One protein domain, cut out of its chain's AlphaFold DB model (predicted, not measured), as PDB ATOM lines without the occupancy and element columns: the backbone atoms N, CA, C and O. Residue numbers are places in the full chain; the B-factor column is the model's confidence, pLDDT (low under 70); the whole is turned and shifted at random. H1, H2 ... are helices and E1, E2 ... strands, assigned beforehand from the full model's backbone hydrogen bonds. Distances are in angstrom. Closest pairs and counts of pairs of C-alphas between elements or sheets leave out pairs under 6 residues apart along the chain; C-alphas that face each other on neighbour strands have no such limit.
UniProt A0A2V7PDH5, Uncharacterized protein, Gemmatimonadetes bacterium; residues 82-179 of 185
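AT A GLANCE: This is residues 82 to 179 of the 185 residues of an uncharacterized protein of Gemmatimonadetes bacterium (UniProt A0A2V7PDH5). The model is one twisted sheet of four strands, with the helix H1 packed across one of its faces and the short helix H3 only grazing the sheet. The small helix H2 follows H1 close to its end but is not on the sheet, and a long link, residues 159 to 170, joins the strands E3 and E4. The printed part has 98 residues with three named helices and four named strands, in the order H1, H2, E1, E2, H3, E3, E4; the sheet runs E2, E1, E4, E3 and is mixed. The class is mixed, helices and strands. The whole is compact, with a radius of gyration of the C-alphas of 12.8 A and spans of 38 by 28 by 19 A.

HOW THE PARTS SIT: H1, residues 87 to 96, is on the sheet of E2, residues 121 to 128, E1, residues 109 to 115, E4, residues 171 to 178, and E3, residues 152 to 158, and makes two layers with it, a helix on one face of a sheet. Its height over the sheet is 9.2 A, and it runs across the strands, at 64 degrees to E1 on the local plane. The closest C-alphas of H1 and E2 are those of Ala 92 and Val 121, 6.7 A apart. H2, residues 98 to 102, is close to H1 but not clearly touching, with the C-alphas of Val 94 and Leu 101 7.5 A apart. E1 and E2 form an antiparallel hairpin at 164 degrees, with N 112 and O 125 at 2.8 A. E1 and E4 are parallel at 19 degrees, with N 113 and O 174 at 2.8 A. E3 and E4 form the other hairpin, antiparallel at 165 degrees, with N 158 and O 173 at 2.7 A. E2, H3, residues 137 to 143, and E3 form a split strand-helix-strand unit, two strands running the same way with E1 and E4 between them; its crossover is right-handed. H3 only grazes the sheet; its closest C-alphas to E2 are Ala 143 and Leu 125, 7.6 A apart. H1 and H3 have every O i to N i+4 pair within hydrogen-bond range; H2 has 0 of 1, but 2 of 2 O i to N i+3 pairs.

IN THESE COORDINATES: H1 begins at C-alpha 87, (143.222, 132.768, 128.492), and is 14.2 A long. E1 measures 19.4 A, E2 20.4 A and E3 17.9 A. E4, 22.9 A, ends at C-alpha 178, (158.922, 136.686, 135.333).

THE WHOLE: The C-alphas of Arg 104 and Ser 150, the two farthest apart, are 38.6 A apart. The printed part has no cut, and its long link is E3 to E4. The mean pLDDT of the printed part is 86.7, with residues 82 to 86, 131 to 133 and 161 under 70.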
ATOM      1  N   GLU A  82     141.274 128.158 116.460       40.59
ATOM      2  CA  GLU A  82     141.018 129.485 117.060       40.59
ATOM      3  C   GLU A  82     140.936 129.538 118.613       40.59
ATOM      4  O   GLU A  82     140.751 130.616 119.191       40.59
ATOM      5  N   MET A  83     141.077 128.409 119.323       36.28
ATOM      6  CA  MET A  83     140.571 128.257 120.697       36.28
ATOM      7  C   MET A  83     141.559 128.288 121.877       36.28
ATOM      8  O   MET A  83     141.085 128.281 123.012       36.28
ATOM      9  N   VAL A  84     142.881 128.410 121.706       50.03
ATOM     10  CA  VAL A  84     143.764 128.690 122.866       50.03
ATOM     11  C   VAL A  84     144.700 129.859 122.591       50.03
ATOM     12  O   VAL A  84     145.920 129.771 122.691       50.03
ATOM     13  N   VAL A  85     144.101 131.034 122.378       56.62
ATOM     14  CA  VAL A  85     144.691 132.230 122.991       56.62
ATOM     15  C   VAL A  85     144.847 131.886 124.461       56.62
ATOM     16  O   VAL A  85     143.839 131.586 125.105       56.62
ATOM     17  N   LEU A  86     146.077 131.880 124.984       69.81
ATOM     18  CA  LEU A  86     146.287 131.652 126.410       69.81
ATOM     19  C   LEU A  86     145.284 132.546 127.166       69.81
ATOM     20  O   LEU A  86     145.288 133.751 126.912       69.81
ATOM     21  N   PRO A  87     144.380 132.008 128.010       78.88
ATOM     22  CA  PRO A  87     143.222 132.768 128.492       78.88
ATOM     23  C   PRO A  87     143.585 134.125 129.105       78.88
ATOM     24  O   PRO A  87     142.890 135.117 128.892       78.88
ATOM     25  N   TRP A  88     144.741 134.185 129.766       79.50
ATOM     26  CA  TRP A  88     145.307 135.406 130.324       79.50
ATOM     27  C   TRP A  88     145.699 136.449 129.263       79.50
ATOM     28  O   TRP A  88     145.520 137.631 129.514       79.50
ATOM     29  N   VAL A  89     146.156 136.064 128.063       85.44
ATOM     30  CA  VAL A  89     146.442 136.995 126.949       85.44
ATOM     31  C   VAL A  89     145.155 137.634 126.451       85.44
ATOM     32  O   VAL A  89     145.103 138.842 126.235       85.44
ATOM     33  N   ARG A  90     144.090 136.839 126.286       85.75
ATOM     34  CA  ARG A  90     142.779 137.366 125.886       85.75
ATOM     35  C   ARG A  90     142.258 138.343 126.934       85.75
ATOM     36  O   ARG A  90     141.840 139.440 126.579       85.75
ATOM     37  N   GLN A  91     142.312 137.961 128.209       88.25
ATOM     38  CA  GLN A  91     141.921 138.836 129.313       88.25
ATOM     39  C   GLN A  91     142.763 140.115 129.337       88.25
ATOM     40  O   GLN A  91     142.209 141.201 129.464       88.25
ATOM     41  N   ALA A  92     144.077 140.004 129.127       92.00
ATOM     42  CA  ALA A  92     144.984 141.139 129.054       92.00
ATOM     43  C   ALA A  92     144.606 142.104 127.923       92.00
ATOM     44  O   ALA A  92     144.532 143.309 128.152       92.00
ATOM     45  N   LEU A  93     144.324 141.585 126.726       91.75
ATOM     46  CA  LEU A  93     143.901 142.379 125.571       91.75
ATOM     47  C   LEU A  93     142.571 143.094 125.818       91.75
ATOM     48  O   LEU A  93     142.465 144.283 125.535       91.75
ATOM     49  N   VAL A  94     141.580 142.394 126.374       91.75
ATOM     50  CA  VAL A  94     140.272 142.980 126.702       91.75
ATOM     51  C   VAL A  94     140.405 144.058 127.778       91.75
ATOM     52  O   VAL A  94     139.811 145.124 127.644       91.75
ATOM     53  N   ALA A  95     141.204 143.806 128.817       92.94
ATOM     54  CA  ALA A  95     141.372 144.729 129.936       92.94
ATOM     55  C   ALA A  95     142.196 145.973 129.573       92.94
ATOM     56  O   ALA A  95     141.873 147.068 130.020       92.94
ATOM     57  N   ASN A  96     143.259 145.818 128.775       94.56
ATOM     58  CA  ASN A  96     144.225 146.892 128.520       94.56
ATOM     59  C   ASN A  96     144.007 147.600 127.176       94.56
ATOM     60  O   ASN A  96     144.353 148.769 127.045       94.56
ATOM     61  N   TYR A  97     143.449 146.913 126.174       94.75
ATOM     62  CA  TYR A  97     143.365 147.421 124.801       94.75
ATOM     63  C   TYR A  97     141.999 147.186 124.129       94.75
ATOM     64  O   TYR A  97     141.952 146.748 122.975       94.75
ATOM     65  N   PRO A  98     140.866 147.512 124.783       93.56
ATOM     66  CA  PRO A  98     139.538 147.244 124.227       93.56
ATOM     67  C   PRO A  98     139.296 147.959 122.888       93.56
ATOM     68  O   PRO A  98     138.638 147.419 122.002       93.56
ATOM     69  N   SER A  99     139.877 149.147 122.694       91.44
ATOM     70  CA  SER A  99     139.759 149.900 121.442       91.44
ATOM     71  C   SER A  99     140.448 149.207 120.262       91.44
ATOM     72  O   SER A  99     139.955 149.298 119.140       91.44
ATOM     73  N   LEU A 100     141.541 148.471 120.491       89.50
ATOM     74  CA  LEU A 100     142.228 147.721 119.435       89.50
ATOM     75  C   LEU A 100     141.414 146.519 118.955       89.50
ATOM     76  O   LEU A 100     141.511 146.160 117.786       89.50
ATOM     77  N   LEU A 101     140.579 145.940 119.822       88.19
ATOM     78  CA  LEU A 101     139.678 144.842 119.456       88.19
ATOM     79  C   LEU A 101     138.576 145.296 118.490       88.19
ATOM     80  O   LEU A 101     138.104 144.515 117.667       88.19
ATOM     81  N   ALA A 102     138.183 146.571 118.562       88.94
ATOM     82  CA  ALA A 102     137.211 147.165 117.648       88.94
ATOM     83  C   ALA A 102     137.835 147.625 116.316       88.94
ATOM     84  O   ALA A 102     137.122 147.828 115.330       88.94
ATOM     85  N   GLN A 103     139.158 147.800 116.258       89.81
ATOM     86  CA  GLN A 103     139.838 148.322 115.074       89.81
ATOM     87  C   GLN A 103     140.000 147.255 113.990       89.81
ATOM     88  O   GLN A 103     140.584 146.194 114.199       89.81
ATOM     89  N   ARG A 104     139.545 147.581 112.777       85.62
ATOM     90  CA  ARG A 104     139.700 146.721 111.590       85.62
ATOM     91  C   ARG A 104     140.972 147.014 110.792       85.62
ATOM     92  O   ARG A 104     141.463 146.136 110.094       85.62
ATOM     93  N   SER A 105     141.517 148.222 110.907       89.62
ATOM     94  CA  SER A 105     142.699 148.692 110.177       89.62
ATOM     95  C   SER A 105     143.485 149.702 111.016       89.62
ATOM     96  O   SER A 105     142.978 150.184 112.029       89.62
ATOM     97  N   GLY A 106     144.735 149.974 110.637       90.25
ATOM     98  CA  GLY A 106     145.632 150.952 111.271       90.25
ATOM     99  C   GLY A 106     147.103 150.553 111.118       90.25
ATOM    100  O   GLY A 106     147.374 149.570 110.431       90.25
ATOM    101  N   PRO A 107     148.057 151.278 111.728       92.12
ATOM    102  CA  PRO A 107     149.486 150.980 111.594       92.12
ATOM    103  C   PRO A 107     149.889 149.684 112.324       92.12
ATOM    104  O   PRO A 107     149.173 149.251 113.231       92.12
ATOM    105  N   PRO A 108     151.024 149.056 111.976       90.81
ATOM    106  CA  PRO A 108     151.522 147.895 112.707       90.81
ATOM    107  C   PRO A 108     151.825 148.209 114.179       90.81
ATOM    108  O   PRO A 108     152.423 149.240 114.493       90.81
ATOM    109  N   LEU A 109     151.432 147.317 115.091       94.06
ATOM    110  CA  LEU A 109     151.592 147.488 116.539       94.06
ATOM    111  C   LEU A 109     152.175 146.240 117.206       94.06
ATOM    112  O   LEU A 109     151.918 145.112 116.790       94.06
ATOM    113  N   GLN A 110     152.907 146.462 118.293       94.12
ATOM    114  CA  GLN A 110     153.287 145.434 119.256       94.12
ATOM    115  C   GLN A 110     152.649 145.743 120.607       94.12
ATOM    116  O   GLN A 110     152.784 146.856 121.118       94.12
ATOM    117  N   LEU A 111     151.980 144.753 121.185       95.31
ATOM    118  CA  LEU A 111     151.371 144.805 122.508       95.31
ATOM    119  C   LEU A 111     152.180 143.914 123.431       95.31
ATOM    120  O   LEU A 111     152.178 142.697 123.287       95.31
ATOM    121  N   TRP A 112     152.909 144.527 124.343       96.06
ATOM    122  CA  TRP A 112     153.796 143.854 125.268       96.06
ATOM    123  C   TRP A 112     153.087 143.644 126.598       96.06
ATOM    124  O   TRP A 112     152.472 144.571 127.117       96.06
ATOM    125  N   PHE A 113     153.221 142.453 127.172       96.06
ATOM    126  CA  PHE A 113     152.721 142.124 128.501       96.06
ATOM    127  C   PHE A 113     153.833 141.533 129.359       96.06
ATOM    128  O   PHE A 113     154.498 140.582 128.950       96.06
ATOM    129  N   VAL A 114     153.998 142.055 130.569       95.88
ATOM    130  CA  VAL A 114     154.837 141.442 131.605       95.88
ATOM    131  C   VAL A 114     153.916 140.715 132.565       95.88
ATOM    132  O   VAL A 114     152.988 141.325 133.094       95.88
ATOM    133  N   ILE A 115     154.159 139.426 132.780       94.81
ATOM    134  CA  ILE A 115     153.329 138.575 133.631       94.81
ATOM    135  C   ILE A 115     154.142 137.923 134.745       94.81
ATOM    136  O   ILE A 115     155.310 137.582 134.551       94.81
ATOM    137  N   ASN A 116     153.521 137.700 135.899       94.19
ATOM    138  CA  ASN A 116     154.117 136.896 136.968       94.19
ATOM    139  C   ASN A 116     153.962 135.379 136.714       94.19
ATOM    140  O   ASN A 116     153.448 134.936 135.678       94.19
ATOM    141  N   SER A 117     154.418 134.564 137.671       87.88
ATOM    142  CA  SER A 117     154.261 133.101 137.664       87.88
ATOM    143  C   SER A 117     152.797 132.661 137.580       87.88
ATOM    144  O   SER A 117     152.510 131.684 136.882       87.88
ATOM    145  N   ASP A 118     151.891 133.438 138.179       89.38
ATOM    146  CA  ASP A 118     150.440 133.215 138.224       89.38
ATOM    147  C   ASP A 118     149.699 133.733 136.982       89.38
ATOM    148  O   ASP A 118     148.469 133.733 136.935       89.38
ATOM    149  N   LYS A 119     150.437 134.155 135.943       87.38
ATOM    150  CA  LYS A 119     149.906 134.686 134.674       87.38
ATOM    151  C   LYS A 119     149.093 135.979 134.836       87.38
ATOM    152  O   LYS A 119     148.326 136.339 133.944       87.38
ATOM    153  N   GLN A 120     149.276 136.696 135.939       92.31
ATOM    154  CA  GLN A 120     148.713 138.027 136.131       92.31
ATOM    155  C   GLN A 120     149.558 139.051 135.384       92.31
ATOM    156  O   GLN A 120     150.787 139.024 135.457       92.31
ATOM    157  N   VAL A 121     148.898 139.969 134.680       94.19
ATOM    158  CA  VAL A 121     149.562 141.068 133.974       94.19
ATOM    159  C   VAL A 121     150.011 142.116 134.984       94.19
ATOM    160  O   VAL A 121     149.185 142.744 135.638       94.19
ATOM    161  N   LEU A 122     151.321 142.312 135.086       95.19
ATOM    162  CA  LEU A 122     151.944 143.316 135.947       95.19
ATOM    163  C   LEU A 122     152.189 144.639 135.214       95.19
ATOM    164  O   LEU A 122     152.145 145.710 135.822       95.19
ATOM    165  N   ARG A 123     152.491 144.560 133.914       95.81
ATOM    166  CA  ARG A 123     152.709 145.710 133.028       95.81
ATOM    167  C   ARG A 123     152.183 145.400 131.637       95.81
ATOM    168  O   ARG A 123     152.226 144.252 131.188       95.81
ATOM    169  N   SER A 124     151.753 146.444 130.947       96.31
ATOM    170  CA  SER A 124     151.414 146.397 129.534       96.31
ATOM    171  C   SER A 124     152.024 147.605 128.820       96.31
ATOM    172  O   SER A 124     152.184 148.673 129.412       96.31
ATOM    173  N   LEU A 125     152.424 147.435 127.560       96.19
ATOM    174  CA  LEU A 125     152.976 148.514 126.741       96.19
ATOM    175  C   LEU A 125     152.572 148.337 125.277       96.19
ATOM    176  O   LEU A 125     152.731 147.266 124.701       96.19
ATOM    177  N   GLN A 126     152.107 149.414 124.646       95.88
ATOM    178  CA  GLN A 126     151.856 149.457 123.206       95.88
ATOM    179  C   GLN A 126     153.001 150.190 122.502       95.88
ATOM    180  O   GLN A 126     153.387 151.285 122.905       95.88
ATOM    181  N   ARG A 127     153.519 149.611 121.416       94.00
ATOM    182  CA  ARG A 127     154.567 150.211 120.577       94.00
ATOM    183  C   ARG A 127     154.189 150.124 119.106       94.00
ATOM    184  O   ARG A 127     153.483 149.203 118.700       94.00
ATOM    185  N   ALA A 128     154.696 151.052 118.298       92.00
ATOM    186  CA  ALA A 128     154.714 150.860 116.852       92.00
ATOM    187  C   ALA A 128     155.571 149.627 116.523       92.00
ATOM    188  O   ALA A 128     156.661 149.467 117.076       92.00
ATOM    189  N   SER A 129     155.067 148.749 115.655       83.56
ATOM    190  CA  SER A 129     155.860 147.636 115.131       83.56
ATOM    191  C   SER A 129     156.571 148.074 113.860       83.56
ATOM    192  O   SER A 129     155.958 148.703 113.002       83.56
ATOM    193  N   GLY A 130     157.837 147.686 113.710       77.88
ATOM    194  CA  GLY A 130     158.449 147.599 112.385       77.88
ATOM    195  C   GLY A 130     157.936 146.379 111.611       77.88
ATOM    196  O   GLY A 130     157.102 145.618 112.116       77.88
ATOM    197  N   ASP A 131     158.491 146.163 110.417       68.25
ATOM    198  CA  ASP A 131     158.086 145.094 109.488       68.25
ATOM    199  C   ASP A 131     158.339 143.669 110.007       68.25
ATOM    200  O   ASP A 131     157.785 142.705 109.483       68.25
ATOM    201  N   SER A 132     159.149 143.505 111.058       65.69
ATOM    202  CA  SER A 132     159.353 142.213 111.715       65.69
ATOM    203  C   SER A 132     159.311 142.345 113.235       65.69
ATOM    204  O   SER A 132     159.982 143.191 113.828       65.69
ATOM    205  N   ALA A 133     158.509 141.494 113.878       69.06
ATOM    206  CA  ALA A 133     158.485 141.381 115.327       69.06
ATOM    207  C   ALA A 133     159.610 140.434 115.765       69.06
ATOM    208  O   ALA A 133     159.555 139.230 115.527       69.06
ATOM    209  N   ARG A 134     160.651 140.994 116.380       77.75
ATOM    210  CA  ARG A 134     161.705 140.244 117.067       77.75
ATOM    211  C   ARG A 134     161.604 140.539 118.556       77.75
ATOM    212  O   ARG A 134     161.373 141.685 118.938       77.75
ATOM    213  N   VAL A 135     161.772 139.512 119.381       83.38
ATOM    214  CA  VAL A 135     161.849 139.649 120.835       83.38
ATOM    215  C   VAL A 135     163.100 138.936 121.321       83.38
ATOM    216  O   VAL A 135     163.349 137.779 120.990       83.38
ATOM    217  N   GLY A 136     163.888 139.653 122.104       85.50
ATOM    218  CA  GLY A 136     165.048 139.160 122.818       85.50
ATOM    219  C   GLY A 136     165.256 139.993 124.076       85.50
ATOM    220  O   GLY A 136     164.554 140.978 124.315       85.50
ATOM    221  N   ILE A 137     166.230 139.607 124.899       85.94
ATOM    222  CA  ILE A 137     166.579 140.355 126.117       85.94
ATOM    223  C   ILE A 137     166.898 141.838 125.829       85.94
ATOM    224  O   ILE A 137     166.425 142.683 126.591       85.94
ATOM    225  N   PRO A 138     167.631 142.209 124.756       89.12
ATOM    226  CA  PRO A 138     167.848 143.618 124.426       89.12
ATOM    227  C   PRO A 138     166.540 144.376 124.170       89.12
ATOM    228  O   PRO A 138     166.334 145.448 124.731       89.12
ATOM    229  N   GLU A 139     165.628 143.808 123.380       92.50
ATOM    230  CA  GLU A 139     164.342 144.427 123.054       92.50
ATOM    231  C   GLU A 139     163.436 144.537 124.285       92.50
ATOM    232  O   GLU A 139     162.774 145.562 124.461       92.50
ATOM    233  N   ILE A 140     163.452 143.520 125.156       93.31
ATOM    234  CA  ILE A 140     162.742 143.532 126.439       93.31
ATOM    235  C   ILE A 140     163.271 144.660 127.324       93.31
ATOM    236  O   ILE A 140     162.466 145.416 127.847       93.31
ATOM    237  N   ARG A 141     164.593 144.838 127.438       94.12
ATOM    238  CA  ARG A 141     165.190 145.935 128.223       94.12
ATOM    239  C   ARG A 141     164.880 147.318 127.664       94.12
ATOM    240  O   ARG A 141     164.793 148.277 128.418       94.12
ATOM    241  N   VAL A 142     164.730 147.441 126.347       93.56
ATOM    242  CA  VAL A 142     164.285 148.699 125.732       93.56
ATOM    243  C   VAL A 142     162.811 148.965 126.049       93.56
ATOM    244  O   VAL A 142     162.436 150.114 126.256       93.56
ATOM    245  N   ALA A 143     161.971 147.926 126.065       94.69
ATOM    246  CA  ALA A 143     160.550 148.050 126.390       94.69
ATOM    247  C   ALA A 143     160.302 148.286 127.892       94.69
ATOM    248  O   ALA A 143     159.437 149.080 128.247       94.69
ATOM    249  N   PHE A 144     161.069 147.611 128.745       96.25
ATOM    250  CA  PHE A 144     160.957 147.606 130.200       96.25
ATOM    251  C   PHE A 144     162.372 147.624 130.808       96.25
ATOM    252  O   PHE A 144     162.961 146.561 131.044       96.25
ATOM    253  N   PRO A 145     162.972 148.813 131.010       96.19
ATOM    254  CA  PRO A 145     164.341 148.957 131.514       96.19
ATOM    255  C   PRO A 145     164.597 148.299 132.874       96.19
ATOM    256  O   PRO A 145     165.735 147.933 133.172       96.19
ATOM    257  N   GLU A 146     163.550 148.127 133.678       95.00
ATOM    258  CA  GLU A 146     163.565 147.435 134.964       95.00
ATOM    259  C   GLU A 146     163.722 145.909 134.842       95.00
ATOM    260  O   GLU A 146     164.097 145.247 135.811       95.00
ATOM    261  N   LEU A 147     163.460 145.333 133.662       95.38
ATOM    262  CA  LEU A 147     163.551 143.895 133.441       95.38
ATOM    263  C   LEU A 147     164.976 143.458 133.124       95.38
ATOM    264  O   LEU A 147     165.487 143.641 132.018       95.38
ATOM    265  N   THR A 148     165.611 142.807 134.090       93.06
ATOM    266  CA  THR A 148     166.918 142.170 133.915       93.06
ATOM    267  C   THR A 148     166.774 140.697 133.540       93.06
ATOM    268  O   THR A 148     165.772 140.041 133.830       93.06
ATOM    269  N   GLU A 149     167.808 140.131 132.911       88.75
ATOM    270  CA  GLU A 149     167.810 138.708 132.542       88.75
ATOM    271  C   GLU A 149     167.650 137.783 133.763       88.75
ATOM    272  O   GLU A 149     167.077 136.703 133.646       88.75
ATOM    273  N   SER A 150     168.100 138.212 134.948       89.62
ATOM    274  CA  SER A 150     167.980 137.424 136.177       89.62
ATOM    275  C   SER A 150     166.542 137.283 136.675       89.62
ATOM    276  O   SER A 150     166.257 136.298 137.350       89.62
ATOM    277  N   ILE A 151     165.633 138.204 136.337       93.62
ATOM    278  CA  ILE A 151     164.222 138.135 136.756       93.62
ATOM    279  C   ILE A 151     163.288 137.607 135.665       93.62
ATOM    280  O   ILE A 151     162.153 137.230 135.955       93.62
ATOM    281  N   ILE A 152     163.757 137.528 134.419       90.56
ATOM    282  CA  ILE A 152     163.003 136.959 133.299       90.56
ATOM    283  C   ILE A 152     163.127 135.429 133.331       90.56
ATOM    284  O   ILE A 152     164.216 134.867 133.458       90.56
ATOM    285  N   ASN A 153     161.989 134.745 133.219       87.25
ATOM    286  CA  ASN A 153     161.908 133.290 133.102       87.25
ATOM    287  C   ASN A 153     161.802 132.857 131.635       87.25
ATOM    288  O   ASN A 153     162.571 132.030 131.158       87.25
ATOM    289  N   SER A 154     160.839 133.422 130.909       83.94
ATOM    290  CA  SER A 154     160.590 133.122 129.494       83.94
ATOM    291  C   SER A 154     159.904 134.298 128.809       83.94
ATOM    292  O   SER A 154     159.387 135.196 129.470       83.94
ATOM    293  N   TYR A 155     159.909 134.312 127.483       90.06
ATOM    294  CA  TYR A 155     159.222 135.315 126.677       90.06
ATOM    295  C   TYR A 155     158.865 134.736 125.305       90.06
ATOM    296  O   TYR A 155     159.445 133.733 124.888       90.06
ATOM    297  N   GLY A 156     157.931 135.369 124.597       87.12
ATOM    298  CA  GLY A 156     157.504 134.930 123.269       87.12
ATOM    299  C   GLY A 156     156.657 135.962 122.526       87.12
ATOM    300  O   GLY A 156     156.304 137.006 123.075       87.12
ATOM    301  N   ILE A 157     156.334 135.660 121.266       87.81
ATOM    302  CA  ILE A 157     155.492 136.489 120.389       87.81
ATOM    303  C   ILE A 157     154.306 135.658 119.903       87.81
ATOM    304  O   ILE A 157     154.465 134.512 119.497       87.81
ATOM    305  N   LEU A 158     153.122 136.260 119.904       85.81
ATOM    306  CA  LEU A 158     151.894 135.747 119.316       85.81
ATOM    307  C   LEU A 158     151.470 136.686 118.181       85.81
ATOM    308  O   LEU A 158     151.440 137.904 118.345       85.81
ATOM    309  N   ASN A 159     151.132 136.131 117.023       80.81
ATOM    310  CA  ASN A 159     150.564 136.880 115.898       80.81
ATOM    311  C   ASN A 159     149.029 136.741 115.872       80.81
ATOM    312  O   ASN A 159     148.455 135.983 116.656       80.81
ATOM    313  N   ARG A 160     148.344 137.426 114.945       78.81
ATOM    314  CA  ARG A 160     146.875 137.345 114.801       78.81
ATOM    315  C   ARG A 160     146.336 135.912 114.775       78.81
ATOM    316  O   ARG A 160     145.287 135.656 115.365       78.81
ATOM    317  N   ARG A 161     147.014 134.999 114.072       68.75
ATOM    318  CA  ARG A 161     146.550 133.611 113.933       68.75
ATOM    319  C   ARG A 161     146.593 132.889 115.277       68.75
ATOM    320  O   ARG A 161     145.587 132.318 115.673       68.75
ATOM    321  N   ALA A 162     147.691 133.029 116.021       70.06
ATOM    322  CA  ALA A 162     147.798 132.522 117.392       70.06
ATOM    323  C   ALA A 162     146.788 133.180 118.356       70.06
ATOM    324  O   ALA A 162     146.423 132.610 119.380       70.06
ATOM    325  N   LEU A 163     146.316 134.382 118.020       77.06
ATOM    326  CA  LEU A 163     145.294 135.109 118.767       77.06
ATOM    327  C   LEU A 163     143.857 134.771 118.325       77.06
ATOM    328  O   LEU A 163     142.927 135.451 118.753       77.06
ATOM    329  N   GLY A 164     143.644 133.766 117.468       74.81
ATOM    330  CA  GLY A 164     142.305 133.378 117.006       74.81
ATOM    331  C   GLY A 164     141.553 134.516 116.309       74.81
ATOM    332  O   GLY A 164     140.339 134.638 116.441       74.81
ATOM    333  N   GLY A 165     142.276 135.423 115.642       80.44
ATOM    334  CA  GLY A 165     141.680 136.583 114.975       80.44
ATOM    335  C   GLY A 165     141.187 137.695 115.912       80.44
ATOM    336  O   GLY A 165     140.535 138.619 115.435       80.44
ATOM    337  N   LEU A 166     141.514 137.632 117.210       81.94
ATOM    338  CA  LEU A 166     141.095 138.606 118.228       81.94
ATOM    339  C   LEU A 166     141.572 140.042 117.940       81.94
ATOM    340  O   LEU A 166     140.940 141.001 118.367       81.94
ATOM    341  N   VAL A 167     142.678 140.187 117.210       87.12
ATOM    342  CA  VAL A 167     143.249 141.470 116.777       87.12
ATOM    343  C   VAL A 167     143.431 141.484 115.254       87.12
ATOM    344  O   VAL A 167     143.336 140.449 114.592       87.12
ATOM    345  N   ARG A 168     143.697 142.657 114.673       87.88
ATOM    346  CA  ARG A 168     144.004 142.801 113.237       87.88
ATOM    347  C   ARG A 168     145.388 142.234 112.865       87.88
ATOM    348  O   ARG A 168     146.229 142.016 113.733       87.88
ATOM    349  N   ASP A 169     145.628 142.011 111.569       84.31
ATOM    350  CA  ASP A 169     146.793 141.266 111.033       84.31
ATOM    351  C   ASP A 169     148.163 141.832 111.391       84.31
ATOM    352  O   ASP A 169     149.135 141.091 111.489       84.31
ATOM    353  N   ASN A 170     148.245 143.139 111.600       86.19
ATOM    354  CA  ASN A 170     149.495 143.824 111.891       86.19
ATOM    355  C   ASN A 170     149.676 144.122 113.386       86.19
ATOM    356  O   ASN A 170     150.413 145.037 113.744       86.19
ATOM    357  N   VAL A 171     148.992 143.372 114.252       90.44
ATOM    358  CA  VAL A 171     149.183 143.421 115.702       90.44
ATOM    359  C   VAL A 171     149.896 142.153 116.157       90.44
ATOM    360  O   VAL A 171     149.414 141.038 115.955       90.44
ATOM    361  N   TYR A 172     151.032 142.346 116.816       90.94
ATOM    362  CA  TYR A 172     151.790 141.293 117.479       90.94
ATOM    363  C   TYR A 172     151.639 141.443 118.988       90.94
ATOM    364  O   TYR A 172     151.716 142.551 119.512       90.94
ATOM    365  N   VAL A 173     151.449 140.340 119.699       92.12
ATOM    366  CA  VAL A 173     151.441 140.317 121.161       92.12
ATOM    367  C   VAL A 173     152.743 139.707 121.645       92.12
ATOM    368  O   VAL A 173     153.021 138.546 121.381       92.12
ATOM    369  N   VAL A 174     153.538 140.482 122.364       92.81
ATOM    370  CA  VAL A 174     154.754 140.019 123.023       92.81
ATOM    371  C   VAL A 174     154.438 139.776 124.489       92.81
ATOM    372  O   VAL A 174     153.758 140.577 125.125       92.81
ATOM    373  N   TRP A 175     154.936 138.684 125.051       93.12
ATOM    374  CA  TRP A 175     154.799 138.420 126.475       93.12
ATOM    375  C   TRP A 175     156.138 138.084 127.108       93.12
ATOM    376  O   TRP A 175     156.996 137.466 126.482       93.12
ATOM    377  N   VAL A 176     156.300 138.494 128.362       92.94
ATOM    378  CA  VAL A 176     157.480 138.256 129.189       92.94
ATOM    379  C   VAL A 176     157.006 137.716 130.528       92.94
ATOM    380  O   VAL A 176     156.308 138.404 131.267       92.94
ATOM    381  N   LYS A 177     157.363 136.473 130.843       92.50
ATOM    382  CA  LYS A 177     157.066 135.829 132.120       92.50
ATOM    383  C   LYS A 177     158.234 136.021 133.075       92.50
ATOM    384  O   LYS A 177     159.361 135.635 132.760       92.50
ATOM    385  N   LEU A 178     157.953 136.565 134.251       94.06
ATOM    386  CA  LEU A 178     158.922 136.686 135.333       94.06
ATOM    387  C   LEU A 178     159.137 135.346 136.046       94.06
ATOM    388  O   LEU A 178     158.312 134.427 135.971       94.06
ATOM    389  N   ARG A 179     160.272 135.227 136.731       90.50
ATOM    390  CA  ARG A 179     160.548 134.111 137.642       90.50
ATOM    391  C   ARG A 179     159.619 134.165 138.851       90.50
ATOM    392  O   ARG A 179     159.103 135.218 139.215       90.50
TER     393      ARG A 179